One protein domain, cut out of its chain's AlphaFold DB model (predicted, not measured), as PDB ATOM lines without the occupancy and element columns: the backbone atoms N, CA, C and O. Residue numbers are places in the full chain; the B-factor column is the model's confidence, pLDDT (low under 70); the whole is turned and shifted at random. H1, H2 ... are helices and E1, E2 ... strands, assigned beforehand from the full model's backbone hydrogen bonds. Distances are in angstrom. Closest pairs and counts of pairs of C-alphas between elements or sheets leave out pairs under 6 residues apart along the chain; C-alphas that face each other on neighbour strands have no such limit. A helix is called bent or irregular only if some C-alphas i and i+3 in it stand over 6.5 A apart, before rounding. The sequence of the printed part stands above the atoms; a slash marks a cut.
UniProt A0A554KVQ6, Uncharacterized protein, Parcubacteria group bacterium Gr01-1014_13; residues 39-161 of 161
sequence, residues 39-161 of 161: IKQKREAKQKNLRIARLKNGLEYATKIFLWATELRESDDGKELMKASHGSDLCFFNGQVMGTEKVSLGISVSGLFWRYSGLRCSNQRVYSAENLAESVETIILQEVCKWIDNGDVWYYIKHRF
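Overview. This is residues 39 to 161 of the 161 residues of an uncharacterized protein of Parcubacteria group bacterium Gr01-1014_13 (UniProt A0A554KVQ6). A small antiparallel sheet of three strands has one face covered by two crossing helices, H1b and H4, while the long first helix H1 bends sharply and its opening residues 39 to 47 stick out of the body. H3 packs in the bend of H1 against both arms, H2 packs on the sheet at the far end of H1b, and H5 only grazes the sheet, at edge strand E1. The printed part has 123 residues, with named elements in the order H1, H2, E1, E2, E3, H3, H4, H5; the sheet's order is E1 - E2 - E3 and the class is mostly helix. The whole is compact, with a radius of gyration of the C-alphas of 14.9 A, yet elongated, spanning 49 by 30 by 27 A.

Arrangement. H1, residues 39 to 74, was assigned as one helix by its hydrogen bonds but is bent: C-alphas 57 and 60 are 7.4 A apart. Its arms H1a, residues 39 to 57, and H1b, residues 60 to 74, stand at 72 degrees, only just about perpendicular. H2, residues 76 to 84, is close to but not clearly touching H1b; the closest C-alphas, of Leu 72 and Gly 78, are 5.1 A apart. E1, residues 90 to 95, E2, residues 103 to 108, and E3, residues 111 to 116, form a meander, each strand the antiparallel neighbour of the one before, with two hairpins. N 92 and O 105 are within hydrogen-bond range at 3.0 A, as are N 106 and O 113 at 3.0 A. H1b is on the sheet at a height of 9.4 A. H3, residues 129 to 135, touches H1a with the C-alphas of Leu 55 and Ala 133 closest, 5.0 A. H3 also touches H1b, where the C-alphas of Thr 63 and Ala 129 are closest, 4.8 A. H4, residues 138 to 150, touches H1b at a steep tilt of 50 degrees; the C-alphas of Tyr 61 and Leu 141 are closest, 5.7 A. H4 is on the same face as H1b, at a height over the sheet of 9.6 A. H5, residues 152 to 160, only grazes the sheet; its closest C-alphas with E1, of Phe 92 and Val 153, are 5.1 A apart. In each helix and arm, every O i to N i+4 pair is within hydrogen-bond range.

Along the chain. H1a measures 27.0 A from C-alpha 39 at (44.153, 22.017, -52.213), H1b 21.4 A and H4 18.4 A. E3, the longest strand in A, measures 17.3 A. H5 ends at C-alpha 160, (32.892, 62.605, -37.017).

Size, cuts and confidence. The C-alphas of Ile 39 and Asp 76, the two farthest apart, are 51.0 A apart. The printed part has no cut. The link E3 to H3, 12 residues, is long; its residues 124 to 125 pair antiparallel with residues 113 to 114 of E3. The mean pLDDT of the printed part is 90.3, with residues 86 to 87, 118 to 120 and 161 under 70.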
ATOM      1  N   ILE A  39      44.420  21.064 -53.302       90.75
ATOM      2  CA  ILE A  39      44.153  22.017 -52.213       90.75
ATOM      3  C   ILE A  39      43.738  23.377 -52.783       90.75
ATOM      4  O   ILE A  39      42.762  23.960 -52.308       90.75
ATOM      5  N   LYS A  40      44.441  23.868 -53.809       91.50
ATOM      6  CA  LYS A  40      44.122  25.133 -54.480       91.50
ATOM      7  C   LYS A  40      42.714  25.102 -55.082       91.50
ATOM      8  O   LYS A  40      41.907  25.962 -54.747       91.50
ATOM      9  N   GLN A  41      42.381  24.058 -55.840       89.69
ATOM     10  CA  GLN A  41      41.045  23.876 -56.423       89.69
ATOM     11  C   GLN A  41      39.942  23.825 -55.356       89.69
ATOM     12  O   GLN A  41      38.907  24.473 -55.500       89.69
ATOM     13  N   LYS A  42      40.160  23.107 -54.243       91.62
ATOM     14  CA  LYS A  42      39.197  23.064 -53.129       91.62
ATOM     15  C   LYS A  42      38.994  24.436 -52.482       91.62
ATOM     16  O   LYS A  42      37.866  24.780 -52.134       91.62
ATOM     17  N   ARG A  43      40.064  25.222 -52.313       88.31
ATOM     18  CA  ARG A  43      39.986  26.589 -51.769       88.31
ATOM     19  C   ARG A  43      39.219  27.519 -52.703       88.31
ATOM     20  O   ARG A  43      38.329  28.218 -52.234       88.31
ATOM     21  N   GLU A  44      39.516  27.478 -53.997       91.44
ATOM     22  CA  GLU A  44      38.823  28.268 -55.021       91.44
ATOM     23  C   GLU A  44      37.330  27.916 -55.081       91.44
ATOM     24  O   GLU A  44      36.484  28.808 -55.058       91.44
ATOM     25  N   ALA A  45      36.988  26.624 -55.050       89.31
ATOM     26  CA  ALA A  45      35.598  26.174 -55.001       89.31
ATOM     27  C   ALA A  45      34.882  26.646 -53.725       89.31
ATOM     28  O   ALA A  45      33.762  27.153 -53.793       89.31
ATOM     29  N   LYS A  46      35.539  26.548 -52.560       86.62
ATOM     30  CA  LYS A  46      34.984  27.042 -51.290       86.62
ATOM     31  C   LYS A  46      34.746  28.552 -51.331       86.62
ATOM     32  O   LYS A  46      33.683  29.004 -50.915       86.62
ATOM     33  N   GLN A  47      35.699  29.326 -51.849       85.94
ATOM     34  CA  GLN A  47      35.556  30.776 -52.001       85.94
ATOM     35  C   GLN A  47      34.428  31.140 -52.968       85.94
ATOM     36  O   GLN A  47      33.635  32.028 -52.667       85.94
ATOM     37  N   LYS A  48      34.306  30.425 -54.092       87.12
ATOM     38  CA  LYS A  48      33.209  30.617 -55.045       87.12
ATOM     39  C   LYS A  48      31.848  30.352 -54.395       87.12
ATOM     40  O   LYS A  48      30.950  31.176 -54.518       87.12
ATOM     41  N   ASN A  49      31.713  29.250 -53.656       86.25
ATOM     42  CA  ASN A  49      30.468  28.913 -52.963       86.25
ATOM     43  C   ASN A  49      30.107  29.951 -51.893       86.25
ATOM     44  O   ASN A  49      28.945  30.330 -51.782       86.25
ATOM     45  N   LEU A  50      31.098  30.447 -51.144       84.31
ATOM     46  CA  LEU A  50      30.894  31.526 -50.177       84.31
ATOM     47  C   LEU A  50      30.423  32.817 -50.856       84.31
ATOM     48  O   LEU A  50      29.478  33.427 -50.368       84.31
ATOM     49  N   ARG A  51      31.023  33.208 -51.991       85.19
ATOM     50  CA  ARG A  51      30.585  34.387 -52.764       85.19
ATOM     51  C   ARG A  51      29.142  34.250 -53.239       85.19
ATOM     52  O   ARG A  51      28.356  35.159 -53.014       85.19
ATOM     53  N   ILE A  52      28.774  33.098 -53.806       85.75
ATOM     54  CA  ILE A  52      27.398  32.830 -54.260       85.75
ATOM     55  C   ILE A  52      26.409  32.893 -53.088       85.75
ATOM     56  O   ILE A  52      25.345  33.493 -53.216       85.75
ATOM     57  N   ALA A  53      26.749  32.299 -51.940       84.75
ATOM     58  CA  ALA A  53      25.889  32.322 -50.759       84.75
ATOM     59  C   ALA A  53      25.712  33.744 -50.200       84.75
ATOM     60  O   ALA A  53      24.594  34.140 -49.873       84.75
ATOM     61  N   ARG A  54      26.799  34.523 -50.131       86.81
ATOM     62  CA  ARG A  54      26.766  35.929 -49.707       86.81
ATOM     63  C   ARG A  54      25.946  36.787 -50.658       86.81
ATOM     64  O   ARG A  54      25.086  37.520 -50.189       86.81
ATOM     65  N   LEU A  55      26.137  36.630 -51.968       89.31
ATOM     66  CA  LEU A  55      25.331  37.309 -52.976       89.31
ATOM     67  C   LEU A  55      23.845  36.986 -52.784       89.31
ATOM     68  O   LEU A  55      23.039  37.892 -52.620       89.31
ATOM     69  N   LYS A  56      23.487  35.698 -52.708       91.06
ATOM     70  CA  LYS A  56      22.093  35.259 -52.548       91.06
ATOM     71  C   LYS A  56      21.410  35.861 -51.314       91.06
ATOM     72  O   LYS A  56      20.241  36.213 -51.390       91.06
ATOM     73  N   ASN A  57      22.124  35.961 -50.193       92.12
ATOM     74  CA  ASN A  57      21.541  36.391 -48.919       92.12
ATOM     75  C   ASN A  57      21.707  37.894 -48.643       92.12
ATOM     76  O   ASN A  57      20.995  38.451 -47.815       92.12
ATOM     77  N   GLY A  58      22.692  38.535 -49.274       95.50
ATOM     78  CA  GLY A  58      23.098  39.914 -49.014       95.50
ATOM     79  C   GLY A  58      22.671  40.917 -50.078       95.50
ATOM     80  O   GLY A  58      22.754  42.111 -49.808       95.50
ATOM     81  N   LEU A  59      22.225  40.465 -51.258       97.25
ATOM     82  CA  LEU A  59      21.938  41.355 -52.385       97.25
ATOM     83  C   LEU A  59      20.868  42.399 -52.061       97.25
ATOM     84  O   LEU A  59      21.050  43.556 -52.403       97.25
ATOM     85  N   GLU A  60      19.796  42.026 -51.362       97.56
ATOM     86  CA  GLU A  60      18.735  42.968 -50.980       97.56
ATOM     87  C   GLU A  60      19.280  44.139 -50.145       97.56
ATOM     88  O   GLU A  60      19.109  45.305 -50.506       97.56
ATOM     89  N   TYR A  61      20.013  43.830 -49.071       98.06
ATOM     90  CA  TYR A  61      20.634  44.835 -48.206       98.06
ATOM     91  C   TYR A  61      21.682  45.659 -48.962       98.06
ATOM     92  O   TYR A  61      21.722  46.882 -48.850       98.06
ATOM     93  N   ALA A  62      22.509  44.997 -49.776       98.00
ATOM     94  CA  ALA A  62      23.517  45.665 -50.584       98.00
ATOM     95  C   ALA A  62      22.897  46.647 -51.586       98.00
ATOM     96  O   ALA A  62      23.405  47.755 -51.725       98.00
ATOM     97  N   THR A  63      21.795  46.276 -52.239       98.25
ATOM     98  CA  THR A  63      21.054  47.147 -53.159       98.25
ATOM     99  C   THR A  63      20.527  48.373 -52.434       98.25
ATOM    100  O   THR A  63      20.751  49.489 -52.895       98.25
ATOM    101  N   LYS A  64      19.903  48.188 -51.266       98.12
ATOM    102  CA  LYS A  64      19.394  49.301 -50.458       98.12
ATOM    103  C   LYS A  64      20.504  50.282 -50.069       98.12
ATOM    104  O   LYS A  64      20.351  51.484 -50.258       98.12
ATOM    105  N   ILE A  65      21.637  49.767 -49.588       98.31
ATOM    106  CA  ILE A  65      22.809  50.584 -49.232       98.31
ATOM    107  C   ILE A  65      23.369  51.295 -50.462       98.31
ATOM    108  O   ILE A  65      23.686  52.478 -50.389       98.31
ATOM    109  N   PHE A  66      23.508  50.583 -51.582       97.50
ATOM    110  CA  PHE A  66      24.101  51.125 -52.799       97.50
ATOM    111  C   PHE A  66      23.262  52.268 -53.374       97.50
ATOM    112  O   PHE A  66      23.824  53.306 -53.722       97.50
ATOM    113  N   LEU A  67      21.937  52.108 -53.426       97.62
ATOM    114  CA  LEU A  67      21.017  53.153 -53.875       97.62
ATOM    115  C   LEU A  67      21.070  54.367 -52.945       97.62
ATOM    116  O   LEU A  67      21.393  55.457 -53.406       97.62
ATOM    117  N   TRP A  68      20.885  54.162 -51.637       97.69
ATOM    118  CA  TRP A  68      20.931  55.245 -50.651       97.69
ATOM    119  C   TRP A  68      22.257  56.022 -50.690       97.69
ATOM    120  O   TRP A  68      22.277  57.250 -50.707       97.69
ATOM    121  N   ALA A  69      23.386  55.312 -50.757       97.06
ATOM    122  CA  ALA A  69      24.707  55.930 -50.821       97.06
ATOM    123  C   ALA A  69      24.921  56.708 -52.130       97.06
ATOM    124  O   ALA A  69      25.581  57.748 -52.129       97.06
ATOM    125  N   THR A  70      24.376  56.214 -53.245       96.31
ATOM    126  CA  THR A  70      24.447  56.891 -54.546       96.31
ATOM    127  C   THR A  70      23.627  58.175 -54.535       96.31
ATOM    128  O   THR A  70      24.158  59.224 -54.897       96.31
ATOM    129  N   GLU A  71      22.391  58.117 -54.035       96.81
ATOM    130  CA  GLU A  71      21.517  59.284 -53.878       96.81
ATOM    131  C   GLU A  71      22.160  60.343 -52.980       96.81
ATOM    132  O   GLU A  71      22.258  61.508 -53.368       96.81
ATOM    133  N   LEU A  72      22.696  59.938 -51.822       95.69
ATOM    134  CA  LEU A  72      23.411  60.847 -50.929       95.69
ATOM    135  C   LEU A  72      24.585  61.512 -51.651       95.69
ATOM    136  O   LEU A  72      24.713  62.730 -51.619       95.69
ATOM    137  N   ARG A  73      25.425  60.742 -52.348       95.06
ATOM    138  CA  ARG A  73      26.586  61.272 -53.080       95.06
ATOM    139  C   ARG A  73      26.204  62.305 -54.143       95.06
ATOM    140  O   ARG A  73      26.978  63.226 -54.401       95.06
ATOM    141  N   GLU A  74      25.060  62.122 -54.789       95.12
ATOM    142  CA  GLU A  74      24.596  62.967 -55.893       95.12
ATOM    143  C   GLU A  74      23.809  64.195 -55.420       95.12
ATOM    144  O   GLU A  74      23.761  65.196 -56.144       95.12
ATOM    145  N   SER A  75      23.284  64.157 -54.193       95.81
ATOM    146  CA  SER A  75      22.635  65.290 -53.529       95.81
ATOM    147  C   SER A  75      23.600  66.445 -53.238       95.81
ATOM    148  O   SER A  75      24.812  66.258 -53.100       95.81
ATOM    149  N   ASP A  76      23.059  67.658 -53.132       95.50
ATOM    150  CA  ASP A  76      23.856  68.842 -52.800       95.50
ATOM    151  C   ASP A  76      24.382  68.775 -51.361       95.50
ATOM    152  O   ASP A  76      25.584  68.953 -51.157       95.50
ATOM    153  N   ASP A  77      23.546  68.350 -50.409       92.00
ATOM    154  CA  ASP A  77      23.947  68.098 -49.020       92.00
ATOM    155  C   ASP A  77      25.108  67.099 -48.935       92.00
ATOM    156  O   ASP A  77      26.100  67.330 -48.246       92.00
ATOM    157  N   GLY A  78      25.042  65.985 -49.671       92.69
ATOM    158  CA  GLY A  78      26.120  64.999 -49.666       92.69
ATOM    159  C   GLY A  78      27.410  65.512 -50.301       92.69
ATOM    160  O   GLY A  78      28.496  65.196 -49.808       92.69
ATOM    161  N   LYS A  79      27.334  66.348 -51.346       92.12
ATOM    162  CA  LYS A  79      28.516  67.028 -51.906       92.12
ATOM    163  C   LYS A  79      29.126  68.000 -50.903       92.12
ATOM    164  O   LYS A  79      30.352  68.069 -50.814       92.12
ATOM    165  N   GLU A  80      28.311  68.742 -50.160       91.56
ATOM    166  CA  GLU A  80      28.783  69.643 -49.107       91.56
ATOM    167  C   GLU A  80      29.428  68.877 -47.951       91.56
ATOM    168  O   GLU A  80      30.554  69.192 -47.567       91.56
ATOM    169  N   LEU A  81      28.791  67.804 -47.476       91.44
ATOM    170  CA  LEU A  81      29.344  66.925 -46.445       91.44
ATOM    171  C   LEU A  81      30.669  66.287 -46.881       91.44
ATOM    172  O   LEU A  81      31.619  66.231 -46.102       91.44
ATOM    173  N   MET A  82      30.777  65.837 -48.136       91.00
ATOM    174  CA  MET A  82      32.042  65.328 -48.670       91.00
ATOM    175  C   MET A  82      33.116  66.422 -48.729       91.00
ATOM    176  O   MET A  82      34.254  66.145 -48.368       91.00
ATOM    177  N   LYS A  83      32.782  67.660 -49.126       88.69
ATOM    178  CA  LYS A  83      33.732  68.792 -49.116       88.69
ATOM    179  C   LYS A  83      34.194  69.156 -47.705       88.69
ATOM    180  O   LYS A  83      35.358  69.504 -47.527       88.69
ATOM    181  N   ALA A  84      33.296  69.082 -46.723       87.50
ATOM    182  CA  ALA A  84      33.615  69.309 -45.317       87.50
ATOM    183  C   ALA A  84      34.500  68.190 -44.740       87.50
ATOM    184  O   ALA A  84      35.255  68.419 -43.796       87.50
ATOM    185  N   SER A  85      34.456  66.991 -45.328       82.25
ATOM    186  CA  SER A  85      35.306  65.881 -44.919       82.25
ATOM    187  C   SER A  85      36.751  66.031 -45.385       82.25
ATOM    188  O   SER A  85      37.035  66.171 -46.576       82.25
ATOM    189  N   HIS A  86      37.701  65.916 -44.450       67.88
ATOM    190  CA  HIS A  86      39.129  65.843 -44.758       67.88
ATOM    191  C   HIS A  86      39.432  64.648 -45.682       67.88
ATOM    192  O   HIS A  86      39.559  63.510 -45.231       67.88
ATOM    193  N   GLY A  87      39.576  64.920 -46.982       69.88
ATOM    194  CA  GLY A  87      39.895  63.923 -48.009       69.88
ATOM    195  C   GLY A  87      38.727  63.502 -48.904       69.88
ATOM    196  O   GLY A  87      38.878  62.527 -49.634       69.88
ATOM    197  N   SER A  88      37.591  64.213 -48.878       75.25
ATOM    198  CA  SER A  88      36.423  63.956 -49.742       75.25
ATOM    199  C   SER A  88      35.734  62.599 -49.541       75.25
ATOM    200  O   SER A  88      34.905  62.199 -50.360       75.25
ATOM    201  N   ASP A  89      36.061  61.909 -48.447       88.81
ATOM    202  CA  ASP A  89      35.489  60.624 -48.056       88.81
ATOM    203  C   ASP A  89      34.519  60.830 -46.884       88.81
ATOM    204  O   ASP A  89      34.927  61.134 -45.761       88.81
ATOM    205  N   LEU A  90      33.228  60.615 -47.105       92.19
ATOM    206  CA  LEU A  90      32.197  60.653 -46.073       92.19
ATOM    207  C   LEU A  90      31.903  59.231 -45.581       92.19
ATOM    208  O   LEU A  90      31.215  58.458 -46.243       92.19
ATOM    209  N   CYS A  91      32.419  58.865 -44.406       92.38
ATOM    210  CA  CYS A  91      32.069  57.592 -43.767       92.38
ATOM    211  C   CYS A  91      30.700  57.707 -43.085       92.38
ATOM    212  O   CYS A  91      30.547  58.546 -42.202       92.38
ATOM    213  N   PHE A  92      29.761  56.822 -43.420       94.12
ATOM    214  CA  PHE A  92      28.431  56.767 -42.796       94.12
ATOM    215  C   PHE A  92      28.248  55.550 -41.877       94.12
ATOM    216  O   PHE A  92      27.312  55.505 -41.089       94.12
ATOM    217  N   PHE A  93      29.158  54.573 -41.936       94.44
ATOM    218  CA  PHE A  93      29.159  53.415 -41.047       94.44
ATOM    219  C   PHE A  93      30.580  53.072 -40.603       94.44
ATOM    220  O   PHE A  93      31.522  53.140 -41.398       94.44
ATOM    221  N   ASN A  94      30.743  52.678 -39.341       91.25
ATOM    222  CA  ASN A  94      32.002  52.160 -38.803       91.25
ATOM    223  C   ASN A  94      31.762  51.293 -37.567       91.25
ATOM    224  O   ASN A  94      31.959  51.728 -36.430       91.25
ATOM    225  N   GLY A  95      31.332  50.062 -37.806       88.62
ATOM    226  CA  GLY A  95      30.878  49.152 -36.766       88.62
ATOM    227  C   GLY A  95      31.591  47.809 -36.813       88.62
ATOM    228  O   GLY A  95      32.108  47.383 -37.846       88.62
ATOM    229  N   GLN A  96      31.613  47.139 -35.667       89.12
ATOM    230  CA  GLN A  96      31.889  45.713 -35.590       89.12
ATOM    231  C   GLN A  96      30.573  45.011 -35.276       89.12
ATOM    232  O   GLN A  96      29.914  45.368 -34.302       89.12
ATOM    233  N   VAL A  97      30.199  44.027 -36.089       87.06
ATOM    234  CA  VAL A  97      29.026  43.184 -35.841       87.06
ATOM    235  C   VAL A  97      29.513  41.871 -35.233       87.06
ATOM    236  O   VAL A  97      30.643  41.461 -35.480       87.06
ATOM    237  N   MET A  98      28.722  41.245 -34.360       83.12
ATOM    238  CA  MET A  98      29.149  40.099 -33.545       83.12
ATOM    239  C   MET A  98      29.970  39.062 -34.328       83.12
ATOM    240  O   MET A  98      29.478  38.447 -35.270       83.12
ATOM    241  N   GLY A  99      31.220  38.849 -33.907       79.38
ATOM    242  CA  GLY A  99      32.119  37.862 -34.512       79.38
ATOM    243  C   GLY A  99      32.716  38.250 -35.871       79.38
ATOM    244  O   GLY A  99      33.505  37.472 -36.402       79.38
ATOM    245  N   THR A 100      32.398  39.428 -36.417       85.00
ATOM    246  CA  THR A 100      32.999  39.947 -37.653       85.00
ATOM    247  C   THR A 100      34.178  40.863 -37.354       85.00
ATOM    248  O   THR A 100      34.340  41.386 -36.245       85.00
ATOM    249  N   GLU A 101      35.000  41.111 -38.370       85.69
ATOM    250  CA  GLU A 101      35.943  42.225 -38.333       85.69
ATOM    251  C   GLU A 101      35.184  43.559 -38.330       85.69
ATOM    252  O   GLU A 101      34.053  43.664 -38.821       85.69
ATOM    253  N   LYS A 102      35.802  44.590 -37.752       90.06
ATOM    254  CA  LYS A 102      35.252  45.944 -37.772       90.06
ATOM    255  C   LYS A 102      35.363  46.506 -39.188       90.06
ATOM    256  O   LYS A 102      36.460  46.558 -39.743       90.06
ATOM    257  N   VAL A 103      34.250  46.955 -39.761       92.50
ATOM    258  CA  VAL A 103      34.162  47.450 -41.141       92.50
ATOM    259  C   VAL A 103      33.654  48.886 -41.145       92.50
ATOM    260  O   VAL A 103      32.758  49.249 -40.386       92.50
ATOM    261  N   SER A 104      34.225  49.714 -42.016       93.12
ATOM    262  CA  SER A 104      33.690  51.033 -42.346       93.12
ATOM    263  C   SER A 104      33.102  51.033 -43.752       93.12
ATOM    264  O   SER A 104      33.713  50.466 -44.659       93.12
ATOM    265  N   LEU A 105      31.967  51.710 -43.941       95.44
ATOM    266  CA  LEU A 105      31.429  52.066 -45.256       95.44
ATOM    267  C   LEU A 105      31.322  53.588 -45.372       95.44
ATOM    268  O   LEU A 105      31.058  54.293 -44.391       95.44
ATOM    269  N   GLY A 106      31.543  54.088 -46.580       94.94
ATOM    270  CA  GLY A 106      31.496  55.512 -46.869       94.94
ATOM    271  C   GLY A 106      31.374  55.804 -48.352       94.94
ATOM    272  O   GLY A 106      31.575  54.931 -49.189       94.94
ATOM    273  N   ILE A 107      31.058  57.045 -48.682       95.25
ATOM    274  CA  ILE A 107      31.052  57.543 -50.054       95.25
ATOM    275  C   ILE A 107      32.245  58.455 -50.288       95.25
ATOM    276  O   ILE A 107      32.714  59.142 -49.387       95.25
ATOM    277  N   SER A 108      32.728  58.453 -51.519       92.38
ATOM    278  CA  SER A 108      33.753  59.357 -52.020       92.38
ATOM    279  C   SER A 108      33.290  59.951 -53.345       92.38
ATOM    280  O   SER A 108      32.328  59.467 -53.955       92.38
ATOM    281  N   VAL A 109      34.058  60.899 -53.881       88.00
ATOM    282  CA  VAL A 109      33.880  61.393 -55.260       88.00
ATOM    283  C   VAL A 109      33.890  60.241 -56.279       88.00
ATOM    284  O   VAL A 109      33.187  60.275 -57.284       88.00
ATOM    285  N   SER A 110      34.649  59.175 -55.998       88.69
ATOM    286  CA  SER A 110      34.746  57.996 -56.865       88.69
ATOM    287  C   SER A 110      33.628  56.963 -56.676       88.69
ATOM    288  O   SER A 110      33.599  55.975 -57.407       88.69
ATOM    289  N   GLY A 111      32.701  57.187 -55.738       92.81
ATOM    290  CA  GLY A 111      31.616  56.262 -55.404       92.81
ATOM    291  C   GLY A 111      31.721  55.680 -53.996       92.81
ATOM    292  O   GLY A 111      32.499  56.154 -53.162       92.81
ATOM    293  N   LEU A 112      30.909  54.654 -53.745       96.12
ATOM    294  CA  LEU A 112      30.864  53.912 -52.489       96.12
ATOM    295  C   LEU A 112      32.167  53.127 -52.274       96.12
ATOM    296  O   LEU A 112      32.742  52.553 -53.203       96.12
ATOM    297  N   PHE A 113      32.628  53.086 -51.031       95.06
ATOM    298  CA  PHE A 113      33.755  52.274 -50.607       95.06
ATOM    299  C   PHE A 113      33.455  51.558 -49.291       95.06
ATOM    300  O   PHE A 113      32.622  51.987 -48.489       95.06
ATOM    301  N   TRP A 114      34.196  50.484 -49.042       94.69
ATOM    302  CA  TRP A 114      34.266  49.842 -47.736       94.69
ATOM    303  C   TRP A 114      35.720  49.547 -47.359       94.69
ATOM    304  O   TRP A 114      36.598  49.478 -48.218       94.69
ATOM    305  N   ARG A 115      36.011  49.388 -46.069       92.38
ATOM    306  CA  ARG A 115      37.324  48.929 -45.589       92.38
ATOM    307  C   ARG A 115      37.212  48.217 -44.254       92.38
ATOM    308  O   ARG A 115      36.342  48.547 -43.451       92.38
ATOM    309  N   TYR A 116      38.145  47.318 -43.973       89.44
ATOM    310  CA  TYR A 116      38.377  46.876 -42.600       89.44
ATOM    311  C   TYR A 116      38.987  48.013 -41.771       89.44
ATOM    312  O   TYR A 116      39.687  48.883 -42.292       89.44
ATOM    313  N   SER A 117      38.692  48.038 -40.477       76.88
ATOM    314  CA  SER A 117      39.296  48.983 -39.538       76.88
ATOM    315  C   SER A 117      40.606  48.420 -38.998       76.88
ATOM    316  O   SER A 117      40.630  47.321 -38.455       76.88
ATOM    317  N   GLY A 118      41.689  49.188 -39.112       68.25
ATOM    318  CA  GLY A 118      43.015  48.801 -38.634       68.25
ATOM    319  C   GLY A 118      44.131  49.635 -39.264       68.25
ATOM    320  O   GLY A 118      43.897  50.436 -40.172       68.25
ATOM    321  N   LEU A 119      45.364  49.449 -38.787       53.09
ATOM    322  CA  LEU A 119      46.550  50.038 -39.412       53.09
ATOM    323  C   LEU A 119      46.755  49.407 -40.802       53.09
ATOM    324  O   LEU A 119      46.986  48.206 -40.900       53.09
ATOM    325  N   ARG A 120      46.749  50.242 -41.855       61.41
ATOM    326  CA  ARG A 120      47.037  49.905 -43.274       61.41
ATOM    327  C   ARG A 120      45.903  49.282 -44.106       61.41
ATOM    328  O   ARG A 120      46.181  48.634 -45.113       61.41
ATOM    329  N   CYS A 121      44.639  49.510 -43.763       71.12
ATOM    330  CA  CYS A 121      43.526  49.082 -44.618       71.12
ATOM    331  C   CYS A 121      43.222  50.125 -45.709       71.12
ATOM    332  O   CYS A 121      42.898  51.272 -45.400       71.12
ATOM    333  N   SER A 122      43.324  49.733 -46.984       82.44
ATOM    334  CA  SER A 122      42.944  50.574 -48.125       82.44
ATOM    335  C   SER A 122      41.444  50.488 -48.412       82.44
ATOM    336  O   SER A 122      40.829  49.427 -48.264       82.44
ATOM    337  N   ASN A 123      40.866  51.606 -48.855       88.00
ATOM    338  CA  ASN A 123      39.479  51.660 -49.308       88.00
ATOM    339  C   ASN A 123      39.282  50.698 -50.495       88.00
ATOM    340  O   ASN A 123      39.968  50.801 -51.513       88.00
ATOM    341  N   GLN A 124      38.329  49.781 -50.363       92.75
ATOM    342  CA  GLN A 124      37.856  48.910 -51.431       92.75
ATOM    343  C   GLN A 124      36.685  49.595 -52.127       92.75
ATOM    344  O   GLN A 124      35.677  49.904 -51.491       92.75
ATOM    345  N   ARG A 125      36.820  49.857 -53.427       94.12
ATOM    346  CA  ARG A 125      35.755  50.492 -54.210       94.12
ATOM    347  C   ARG A 125      34.614  49.520 -54.459       94.12
ATOM    348  O   ARG A 125      34.850  48.344 -54.725       94.12
ATOM    349  N   VAL A 126      33.399  50.051 -54.404       95.19
ATOM    350  CA  VAL A 126      32.167  49.328 -54.689       95.19
ATOM    351  C   VAL A 126      31.588  49.833 -56.000       95.19
ATOM    352  O   VAL A 126      31.221  51.001 -56.110       95.19
ATOM    353  N   TYR A 127      31.502  48.948 -56.989       94.00
ATOM    354  CA  TYR A 127      31.029  49.303 -58.334       94.00
ATOM    355  C   TYR A 127      29.555  48.965 -58.572       94.00
ATOM    356  O   TYR A 127      28.944  49.517 -59.482       94.00
ATOM    357  N   SER A 128      28.993  48.055 -57.775       96.25
ATOM    358  CA  SER A 128      27.593  47.638 -57.857       96.25
ATOM    359  C   SER A 128      27.112  47.039 -56.534       96.25
ATOM    360  O   SER A 128      27.920  46.712 -55.654       96.25
ATOM    361  N   ALA A 129      25.799  46.846 -56.407       96.69
ATOM    362  CA  ALA A 129      25.195  46.147 -55.276       96.69
ATOM    363  C   ALA A 129      25.701  44.697 -55.154       96.69
ATOM    364  O   ALA A 129      26.028  44.245 -54.060       96.69
ATOM    365  N   GLU A 130      25.858  43.978 -56.266       96.00
ATOM    366  CA  GLU A 130      26.406  42.618 -56.284       96.00
ATOM    367  C   GLU A 130      27.851  42.600 -55.788       96.00
ATOM    368  O   GLU A 130      28.229  41.751 -54.980       96.00
ATOM    369  N   ASN A 131      28.658  43.570 -56.228       94.31
ATOM    370  CA  ASN A 131      30.037  43.691 -55.782       94.31
ATOM    371  C   ASN A 131      30.126  43.930 -54.266       94.31
ATOM    372  O   ASN A 131      30.992  43.345 -53.611       94.31
ATOM    373  N   LEU A 132      29.212  44.722 -53.698       95.56
ATOM    374  CA  LEU A 132      29.102  44.902 -52.253       95.56
ATOM    375  C   LEU A 132      28.665  43.611 -51.545       95.56
ATOM    376  O   LEU A 132      29.311  43.202 -50.580       95.56
ATOM    377  N   ALA A 133      27.620  42.951 -52.053       96.12
ATOM    378  CA  ALA A 133      27.059  41.725 -51.487       96.12
ATOM    379  C   ALA A 133      28.069  40.569 -51.446       96.12
ATOM    380  O   ALA A 133      28.081  39.785 -50.503       96.12
ATOM    381  N   GLU A 134      28.937  40.451 -52.451       93.62
ATOM    382  CA  GLU A 134      29.989  39.430 -52.463       93.62
ATOM    383  C   GLU A 134      31.144  39.744 -51.499       93.62
ATOM    384  O   GLU A 134      31.779  38.825 -50.963       93.62
ATOM    385  N   SER A 135      31.430  41.034 -51.302       90.75
ATOM    386  CA  SER A 135      32.618  41.513 -50.589       90.75
ATOM    387  C   SER A 135      32.410  41.631 -49.083       90.75
ATOM    388  O   SER A 135      33.331  41.349 -48.318       90.75
ATOM    389  N   VAL A 136      31.208  42.017 -48.655       91.75
ATOM    390  CA  VAL A 136      30.876  42.301 -47.255       91.75
ATOM    391  C   VAL A 136      29.920  41.239 -46.720       91.75
ATOM    392  O   VAL A 136      29.045  40.743 -47.425       91.75
ATOM    393  N   GLU A 137      30.102  40.839 -45.463       91.88
ATOM    394  CA  GLU A 137      29.237  39.839 -44.839       91.88
ATOM    395  C   GLU A 137      27.793  40.337 -44.712       91.88
ATOM    396  O   GLU A 137      27.550  41.468 -44.298       91.88
ATOM    397  N   THR A 138      26.826  39.463 -45.009       94.06
ATOM    398  CA  THR A 138      25.391  39.787 -44.971       94.06
ATOM    399  C   THR A 138      24.956  40.402 -43.643       94.06
ATOM    400  O   THR A 138      24.170  41.342 -43.646       94.06
ATOM    401  N   ILE A 139      25.493  39.928 -42.515       94.25
ATOM    402  CA  ILE A 139      25.149  40.454 -41.187       94.25
ATOM    403  C   ILE A 139      25.603  41.910 -40.994       94.25
ATOM    404  O   ILE A 139      24.927  42.688 -40.329       94.25
ATOM    405  N   ILE A 140      26.715  42.304 -41.625       95.06
ATOM    406  CA  ILE A 140      27.192  43.690 -41.623       95.06
ATOM    407  C   ILE A 140      26.262  44.543 -42.480       95.06
ATOM    408  O   ILE A 140      25.841  45.604 -42.041       95.06
ATOM    409  N   LEU A 141      25.894  44.067 -43.673       96.56
ATOM    410  CA  LEU A 141      24.967  44.782 -44.557       96.56
ATOM    411  C   LEU A 141      23.597  44.994 -43.895       96.56
ATOM    412  O   LEU A 141      23.050  46.088 -43.959       96.56
ATOM    413  N   GLN A 142      23.079  43.983 -43.198       96.44
ATOM    414  CA  GLN A 142      21.858  44.096 -42.396       96.44
ATOM    415  C   GLN A 142      21.956  45.208 -41.354       96.44
ATOM    416  O   GLN A 142      21.037  46.009 -41.214       96.44
ATOM    417  N   GLU A 143      23.070  45.265 -40.629       96.88
ATOM    418  CA  GLU A 143      23.277  46.276 -39.597       96.88
ATOM    419  C   GLU A 143      23.395  47.684 -40.188       96.88
ATOM    420  O   GLU A 143      22.787  48.620 -39.678       96.88
ATOM    421  N   VAL A 144      24.093  47.832 -41.315       96.94
ATOM    422  CA  VAL A 144      24.169  49.105 -42.046       96.94
ATOM    423  C   VAL A 144      22.779  49.556 -42.503       96.94
ATOM    424  O   VAL A 144      22.450  50.730 -42.362       96.94
ATOM    425  N   CYS A 145      21.941  48.648 -43.016       97.56
ATOM    426  CA  CYS A 145      20.562  48.986 -43.371       97.56
ATOM    427  C   CYS A 145      19.768  49.495 -42.166       97.56
ATOM    428  O   CYS A 145      19.092  50.509 -42.298       97.56
ATOM    429  N   LYS A 146      19.897  48.864 -40.991       97.00
ATOM    430  CA  LYS A 146      19.254  49.369 -39.767       97.00
ATOM    431  C   LYS A 146      19.740  50.769 -39.408       97.00
ATOM    432  O   LYS A 146      18.924  51.609 -39.059       97.00
ATOM    433  N   TRP A 147      21.041  51.037 -39.529       96.94
ATOM    434  CA  TRP A 147      21.588  52.371 -39.266       96.94
ATOM    435  C   TRP A 147      21.015  53.425 -40.215       96.94
ATOM    436  O   TRP A 147      20.768  54.555 -39.801       96.94
ATOM    437  N   ILE A 148      20.823  53.072 -41.487       96.94
ATOM    438  CA  ILE A 148      20.188  53.953 -42.473       96.94
ATOM    439  C   ILE A 148      18.724  54.190 -42.086       96.94
ATOM    440  O   ILE A 148      18.299  55.338 -42.001       96.94
ATOM    441  N   ASP A 149      17.982  53.120 -41.798       96.50
ATOM    442  CA  ASP A 149      16.548  53.169 -41.492       96.50
ATOM    443  C   ASP A 149      16.236  53.936 -40.202       96.50
ATOM    444  O   ASP A 149      15.255  54.673 -40.138       96.50
ATOM    445  N   ASN A 150      17.089  53.801 -39.188       96.56
ATOM    446  CA  ASN A 150      16.940  54.480 -37.901       96.56
ATOM    447  C   ASN A 150      17.542  55.894 -37.889       96.56
ATOM    448  O   ASN A 150      17.357  56.635 -36.926       96.56
ATOM    449  N   GLY A 151      18.297  56.271 -38.926       94.75
ATOM    450  CA  GLY A 151      19.024  57.538 -38.978       94.75
ATOM    451  C   GLY A 151      20.313  57.580 -38.144       94.75
ATOM    452  O   GLY A 151      20.922  58.645 -38.027       94.75
ATOM    453  N   ASP A 152      20.787  56.447 -37.618       95.25
ATOM    454  CA  ASP A 152      22.053  56.345 -36.874       95.25
ATOM    455  C   ASP A 152      23.262  56.772 -37.726       95.25
ATOM    456  O   ASP A 152      24.250  57.298 -37.207       95.25
ATOM    457  N   VAL A 153      23.169  56.620 -39.054       95.00
ATOM    458  CA  VAL A 153      24.167  57.147 -40.003       95.00
ATOM    459  C   VAL A 153      24.384  58.652 -39.836       95.00
ATOM    460  O   VAL A 153      25.520  59.118 -39.907       95.00
ATOM    461  N   TRP A 154      23.327  59.418 -39.556       94.12
ATOM    462  CA  TRP A 154      23.407  60.869 -39.386       94.12
ATOM    463  C   TRP A 154      24.032  61.243 -38.056       94.12
ATOM    464  O   TRP A 154      24.860  62.154 -37.999       94.12
ATOM    465  N   TYR A 155      23.690  60.504 -36.997       91.62
ATOM    466  CA  TYR A 155      24.367  60.638 -35.714       91.62
ATOM    467  C   TYR A 155      25.869  60.405 -35.892       91.62
ATOM    468  O   TYR A 155      26.681  61.219 -35.458       91.62
ATOM    469  N   TYR A 156      26.253  59.343 -36.597       89.75
ATOM    470  CA  TYR A 156      27.654  59.032 -36.840       89.75
ATOM    471  C   TYR A 156      28.374  60.093 -37.685       89.75
ATOM    472  O   TYR A 156      29.471  60.513 -37.316       89.75
ATOM    473  N   ILE A 157      27.761  60.564 -38.778       90.12
ATOM    474  CA  ILE A 157      28.313  61.640 -39.616       90.12
ATOM    475  C   ILE A 157      28.534  62.906 -38.778       90.12
ATOM    476  O   ILE A 157      29.627  63.467 -38.809       90.12
ATOM    477  N   LYS A 158      27.542  63.307 -37.972       87.25
ATOM    478  CA  LYS A 158      27.609  64.511 -37.131       87.25
ATOM    479  C   LYS A 158      28.724  64.473 -36.088       87.25
ATOM    480  O   LYS A 158      29.258  65.517 -35.767       87.25
ATOM    481  N   HIS A 159      29.047  63.311 -35.520       81.00
ATOM    482  CA  HIS A 159      30.070  63.205 -34.465       81.00
ATOM    483  C   HIS A 159      31.479  62.948 -35.014       81.00
ATOM    484  O   HIS A 159      32.433  62.824 -34.244       81.00
ATOM    485  N   ARG A 160      31.613  62.808 -36.336       72.56
ATOM    486  CA  ARG A 160      32.892  62.605 -37.017       72.56
ATOM    487  C   ARG A 160      33.495  63.916 -37.543       72.56
ATOM    488  O   ARG A 160      34.703  63.937 -37.783       72.56
ATOM    489  N   PHE A 161      32.671  64.951 -37.708       61.38
ATOM    490  CA  PHE A 161      33.038  66.322 -38.084       61.38
ATOM    491  C   PHE A 161      32.708  67.284 -36.946       61.38
ATOM    492  O   PHE A 161      33.378  68.336 -36.875       61.38
TER     493      PHE A 161